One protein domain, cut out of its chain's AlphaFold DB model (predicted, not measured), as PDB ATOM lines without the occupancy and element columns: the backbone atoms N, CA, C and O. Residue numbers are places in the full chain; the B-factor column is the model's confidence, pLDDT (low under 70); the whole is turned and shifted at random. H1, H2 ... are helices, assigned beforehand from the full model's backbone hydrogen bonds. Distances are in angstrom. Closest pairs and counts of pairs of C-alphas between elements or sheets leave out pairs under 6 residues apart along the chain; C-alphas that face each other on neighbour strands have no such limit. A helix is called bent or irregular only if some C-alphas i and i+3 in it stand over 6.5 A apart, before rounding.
ATOM      1  N   LEU A  78       7.241  16.215 -44.986       87.75
ATOM      2  CA  LEU A  78       8.401  15.398 -44.656       87.75
ATOM      3  C   LEU A  78       7.964  13.935 -44.506       87.75
ATOM      4  O   LEU A  78       7.059  13.635 -43.725       87.75
ATOM      5  N   ASP A  79       8.608  13.028 -45.235       90.44
ATOM      6  CA  ASP A  79       8.447  11.592 -45.016       90.44
ATOM      7  C   ASP A  79       9.162  11.221 -43.715       90.44
ATOM      8  O   ASP A  79      10.388  11.115 -43.670       90.44
ATOM      9  N   ALA A  80       8.388  11.065 -42.641       90.56
ATOM     10  CA  ALA A  80       8.923  10.828 -41.306       90.56
ATOM     11  C   ALA A  80       9.765   9.547 -41.219       90.56
ATOM     12  O   ALA A  80      10.734   9.516 -40.466       90.56
ATOM     13  N   LYS A  81       9.430   8.506 -41.995       89.25
ATOM     14  CA  LYS A  81      10.163   7.237 -41.968       89.25
ATOM     15  C   LYS A  81      11.520   7.400 -42.637       89.25
ATOM     16  O   LYS A  81      12.540   7.130 -42.010       89.25
ATOM     17  N   ARG A  82      11.535   7.912 -43.872       92.88
ATOM     18  CA  ARG A  82      12.792   8.176 -44.593       92.88
ATOM     19  C   ARG A  82      13.669   9.180 -43.854       92.88
ATOM     20  O   ARG A  82      14.886   9.033 -43.822       92.88
ATOM     21  N   PHE A  83      13.055  10.184 -43.232       94.06
ATOM     22  CA  PHE A  83      13.776  11.150 -42.416       94.06
ATOM     23  C   PHE A  83      14.394  10.508 -41.172       94.06
ATOM     24  O   PHE A  83      15.550  10.786 -40.878       94.06
ATOM     25  N   ALA A  84      13.677   9.618 -40.479       91.62
ATOM     26  CA  ALA A  84      14.204   8.901 -39.320       91.62
ATOM     27  C   ALA A  84      15.334   7.928 -39.657       91.62
ATOM     28  O   ALA A  84      16.265   7.786 -38.866       91.62
ATOM     29  N   GLU A  85      15.283   7.303 -40.833       93.19
ATOM     30  CA  GLU A  85      16.364   6.459 -41.347       93.19
ATOM     31  C   GLU A  85      17.623   7.285 -41.669       93.19
ATOM     32  O   GLU A  85      18.727   6.887 -41.305       93.19
ATOM     33  N   ALA A  86      17.465   8.452 -42.305       95.31
ATOM     34  CA  ALA A  86      18.585   9.317 -42.683       95.31
ATOM     35  C   ALA A  86      19.157  10.136 -41.510       95.31
ATOM     36  O   ALA A  86      20.363  10.371 -41.445       95.31
ATOM     37  N   TYR A  87      18.304  10.563 -40.578       93.81
ATOM     38  CA  TYR A  87      18.657  11.418 -39.446       93.81
ATOM     39  C   TYR A  87      18.091  10.849 -38.142       93.81
ATOM     40  O   TYR A  87      17.114  11.384 -37.621       93.81
ATOM     41  N   PRO A  88      18.684   9.791 -37.563       93.06
ATOM     42  CA  PRO A  88      18.151   9.162 -36.358       93.06
ATOM     43  C   PRO A  88      18.039  10.133 -35.175       93.06
ATOM     44  O   PRO A  88      18.946  10.932 -34.926       93.06
ATOM     45  N   ALA A  89      16.958  10.018 -34.398       92.19
ATOM     46  CA  ALA A  89      16.685  10.892 -33.251       92.19
ATOM     47  C   ALA A  89      17.762  10.829 -32.155       92.19
ATOM     48  O   ALA A  89      18.013  11.825 -31.487       92.19
ATOM     49  N   ALA A  90      18.431   9.682 -32.003       91.12
ATOM     50  CA  ALA A  90      19.531   9.525 -31.051       91.12
ATOM     51  C   ALA A  90      20.739  10.415 -31.395       91.12
ATOM     52  O   ALA A  90      21.406  10.915 -30.494       91.12
ATOM     53  N   ALA A  91      21.004  10.626 -32.688       94.12
ATOM     54  CA  ALA A  91      22.112  11.452 -33.164       94.12
ATOM     55  C   ALA A  91      21.701  12.917 -33.385       94.12
ATOM     56  O   ALA A  91      22.523  13.814 -33.233       94.12
ATOM     57  N   ASN A  92      20.432  13.167 -33.724       92.50
ATOM     58  CA  ASN A  92      19.927  14.498 -34.067       92.50
ATOM     59  C   ASN A  92      18.678  14.879 -33.249       92.50
ATOM     60  O   ASN A  92      17.643  15.191 -33.841       92.50
ATOM     61  N   PRO A  93      18.724  14.875 -31.903       91.00
ATOM     62  CA  PRO A  93      17.528  15.050 -31.075       91.00
ATOM     63  C   PRO A  93      16.838  16.408 -31.269       91.00
ATOM     64  O   PRO A  93      15.623  16.497 -31.134       91.00
ATOM     65  N   SER A  94      17.578  17.457 -31.651       94.31
ATOM     66  CA  SER A  94      17.031  18.793 -31.933       94.31
ATOM     67  C   SER A  94      16.104  18.845 -33.153       94.31
ATOM     68  O   SER A  94      15.301  19.770 -33.263       94.31
ATOM     69  N   LEU A  95      16.187  17.860 -34.056       93.50
ATOM     70  CA  LEU A  95      15.314  17.751 -35.232       93.50
ATOM     71  C   LEU A  95      13.978  17.062 -34.915       93.50
ATOM     72  O   LEU A  95      13.100  16.998 -35.775       93.50
ATOM     73  N   TYR A  96      13.806  16.559 -33.689       93.25
ATOM     74  CA  TYR A  96      12.628  15.816 -33.253       93.25
ATOM     75  C   TYR A  96      11.876  16.558 -32.155       93.25
ATOM     76  O   TYR A  96      12.450  17.217 -31.293       93.25
ATOM     77  N   LYS A  97      10.550  16.407 -32.160       91.12
ATOM     78  CA  LYS A  97       9.696  16.860 -31.060       91.12
ATOM     79  C   LYS A  97       9.484  15.709 -30.087       91.12
ATOM     80  O   LYS A  97       8.987  14.658 -30.484       91.12
ATOM     81  N   VAL A  98       9.819  15.925 -28.818       89.31
ATOM     82  CA  VAL A  98       9.499  14.985 -27.739       89.31
ATOM     83  C   VAL A  98       8.078  15.263 -27.268       89.31
ATOM     84  O   VAL A  98       7.766  16.371 -26.834       89.31
ATOM     85  N   THR A  99       7.211  14.260 -27.359       89.25
ATOM     86  CA  THR A  99       5.832  14.334 -26.866       89.25
ATOM     87  C   THR A  99       5.540  13.145 -25.956       89.25
ATOM     88  O   THR A  99       6.009  12.046 -26.257       89.25
ATOM     89  N   PRO A 100       4.762  13.321 -24.873       89.44
ATOM     90  CA  PRO A 100       4.374  12.215 -24.008       89.44
ATOM     91  C   PRO A 100       3.640  11.114 -24.777       89.44
ATOM     92  O   PRO A 100       2.720  11.396 -25.547       89.44
ATOM     93  N   ASP A 101       3.996   9.856 -24.520       91.75
ATOM     94  CA  ASP A 101       3.200   8.716 -24.965       91.75
ATOM     95  C   ASP A 101       2.043   8.509 -23.981       91.75
ATOM     96  O   ASP A 101       2.200   7.927 -22.906       91.75
ATOM     97  N   ALA A 102       0.864   9.008 -24.351       89.44
ATOM     98  CA  ALA A 102      -0.331   8.916 -23.521       89.44
ATOM     99  C   ALA A 102      -0.773   7.464 -23.265       89.44
ATOM    100  O   ALA A 102      -1.345   7.178 -22.214       89.44
ATOM    101  N   ALA A 103      -0.527   6.538 -24.196       89.38
ATOM    102  CA  ALA A 103      -0.910   5.140 -24.026       89.38
ATOM    103  C   ALA A 103       0.024   4.438 -23.035       89.38
ATOM    104  O   ALA A 103      -0.451   3.748 -22.129       89.38
ATOM    105  N   ALA A 104       1.335   4.650 -23.166       92.25
ATOM    106  CA  ALA A 104       2.312   4.149 -22.205       92.25
ATOM    107  C   ALA A 104       2.094   4.769 -20.816       92.25
ATOM    108  O   ALA A 104       2.033   4.041 -19.826       92.25
ATOM    109  N   ALA A 105       1.878   6.087 -20.747       90.88
ATOM    110  CA  ALA A 105       1.581   6.785 -19.500       90.88
ATOM    111  C   ALA A 105       0.314   6.236 -18.829       90.88
ATOM    112  O   ALA A 105       0.318   5.998 -17.627       90.88
ATOM    113  N   ARG A 106      -0.751   5.959 -19.595       91.62
ATOM    114  CA  ARG A 106      -2.000   5.393 -19.060       91.62
ATOM    115  C   ARG A 106      -1.804   3.990 -18.499       91.62
ATOM    116  O   ARG A 106      -2.337   3.687 -17.437       91.62
ATOM    117  N   ARG A 107      -1.019   3.149 -19.180       92.38
ATOM    118  CA  ARG A 107      -0.684   1.797 -18.698       92.38
ATOM    119  C   ARG A 107       0.157   1.825 -17.423       92.38
ATOM    120  O   ARG A 107      -0.030   0.963 -16.576       92.38
ATOM    121  N   ALA A 108       1.073   2.786 -17.299       92.94
ATOM    122  CA  ALA A 108       2.004   2.864 -16.177       92.94
ATOM    123  C   ALA A 108       1.430   3.589 -14.946       92.94
ATOM    124  O   ALA A 108       1.679   3.168 -13.822       92.94
ATOM    125  N   LEU A 109       0.687   4.681 -15.151       92.19
ATOM    126  CA  LEU A 109       0.233   5.589 -14.089       92.19
ATOM    127  C   LEU A 109      -1.253   5.409 -13.735       92.19
ATOM    128  O   LEU A 109      -1.686   5.841 -12.668       92.19
ATOM    129  N   GLY A 110      -2.033   4.765 -14.609       90.31
ATOM    130  CA  GLY A 110      -3.479   4.601 -14.458       90.31
ATOM    131  C   GLY A 110      -4.289   5.845 -14.851       90.31
ATOM    132  O   GLY A 110      -3.772   6.958 -14.940       90.31
ATOM    133  N   GLU A 111      -5.592   5.653 -15.096       87.38
ATOM    134  CA  GLU A 111      -6.482   6.717 -15.600       87.38
ATOM    135  C   GLU A 111      -6.649   7.864 -14.592       87.38
ATOM    136  O   GLU A 111      -6.577   9.032 -14.967       87.38
ATOM    137  N   MET A 112      -6.797   7.539 -13.303       86.19
ATOM    138  CA  MET A 112      -7.031   8.533 -12.245       86.19
ATOM    139  C   MET A 112      -5.869   9.521 -12.090       86.19
ATOM    140  O   MET A 112      -6.093  10.696 -11.815       86.19
ATOM    141  N   ALA A 113      -4.628   9.065 -12.279       89.12
ATOM    142  CA  ALA A 113      -3.451   9.926 -12.183       89.12
ATOM    143  C   ALA A 113      -3.319  10.869 -13.390       89.12
ATOM    144  O   ALA A 113      -2.765  11.960 -13.269       89.12
ATOM    145  N   LEU A 114      -3.831  10.459 -14.555       88.94
ATOM    146  CA  LEU A 114      -3.787  11.256 -15.778       88.94
ATOM    147  C   LEU A 114      -4.967  12.213 -15.919       88.94
ATOM    148  O   LEU A 114      -4.817  13.234 -16.580       88.94
ATOM    149  N   GLU A 115      -6.114  11.920 -15.308       86.50
ATOM    150  CA  GLU A 115      -7.327  12.734 -15.407       86.50
ATOM    151  C   GLU A 115      -7.113  14.245 -15.169       86.50
ATOM    152  O   GLU A 115      -7.564  15.021 -16.015       86.50
ATOM    153  N   PRO A 116      -6.376  14.710 -14.135       89.75
ATOM    154  CA  PRO A 116      -6.124  16.145 -13.951       89.75
ATOM    155  C   PRO A 116      -5.192  16.761 -15.011       89.75
ATOM    156  O   PRO A 116      -5.135  17.982 -15.143       89.75
ATOM    157  N   LEU A 117      -4.455  15.938 -15.764       89.88
ATOM    158  CA  LEU A 117      -3.532  16.357 -16.825       89.88
ATOM    159  C   LEU A 117      -4.175  16.290 -18.221       89.88
ATOM    160  O   LEU A 117      -3.596  16.765 -19.199       89.88
ATOM    161  N   MET A 118      -5.358  15.683 -18.333       87.00
ATOM    162  CA  MET A 118      -6.082  15.535 -19.590       87.00
ATOM    163  C   MET A 118      -6.911  16.784 -19.883       87.00
ATOM    164  O   MET A 118      -7.739  17.223 -19.086       87.00
TER     165      MET A 118
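AT A GLANCE: This is residues 78 to 118 of the 128 residues of an uncharacterized protein of Bifidobacterium sp. DSM 109957 (UniProt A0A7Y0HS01). Two small helical ends stand far apart, joined by a long stretch with no named element: H2 and H3, near each other and set at a steep tilt, make one end, and H1 alone makes the other. Residues 87 to 101 run between the two ends, and H1 has no contact with either of the other helices. The printed part has 41 residues with three named helices, H1, H2 and H3 in that order along the chain, and no named strand; the class is all helix. It is extended, with a radius of gyration of the C-alphas of 14.6 A, and the C-alphas span 40 by 17 by 17 A.

IN THESE COORDINATES: H2, the longest helix by residues, holds residues 102 to 109, 8 residues, and measures 10.0 A from first to last C-alpha. It begins at C-alpha 102, at (-0.331, 8.916, -23.521). H3 holds residues 111 to 117 and measures 10.2 A; it ends at C-alpha 117, at (-3.532, 16.357, -16.825). H3 is irregular, but only just: C-alphas 113 and 116 are 7.0 A apart, and its line is a rough one. H1 holds residues 80 to 86, measures 9.9 A, and begins at C-alpha 80, at (8.923, 10.828, -41.306).

HOW THE PARTS SIT: H2 and H3 are close but not clearly touching, with 2 pairs of C-alphas within 8 A. Their closest C-alphas are those of Arg 106 and Leu 114, 7.0 A apart, and their centres are 10.1 A apart. Their lines stand at a steep tilt of 59 degrees, and they run opposite ways. A tight link of one residue, Gly 110, joins them. H1 is apart from H2, and H1 is apart from H3. In H1 and H2 every O i to N i+4 pair is within hydrogen-bond range; in H3 this holds for 1 of 3 pairs, beside 2 of 4 O i to N i+3 pairs.

THE WHOLE: In outline the whole is a rod. The two C-alphas farthest apart are those of Ala 86, in H1, and Met 112, in H3, at 39.8 A. The first and last printed C-alphas, of Leu 78 and Met 118, are 28.9 A apart. The link from H1 to H2 is a long one of 15 residues, 87 to 101, whose C-alphas lie 4 to 17 A from the mean of all C-alphas. Residues 107 to 112, of which 107 to 109 belong to H2, stand free. The printed part has no cut. The mean pLDDT of the printed part is 91.0, and no printed residue is under 70.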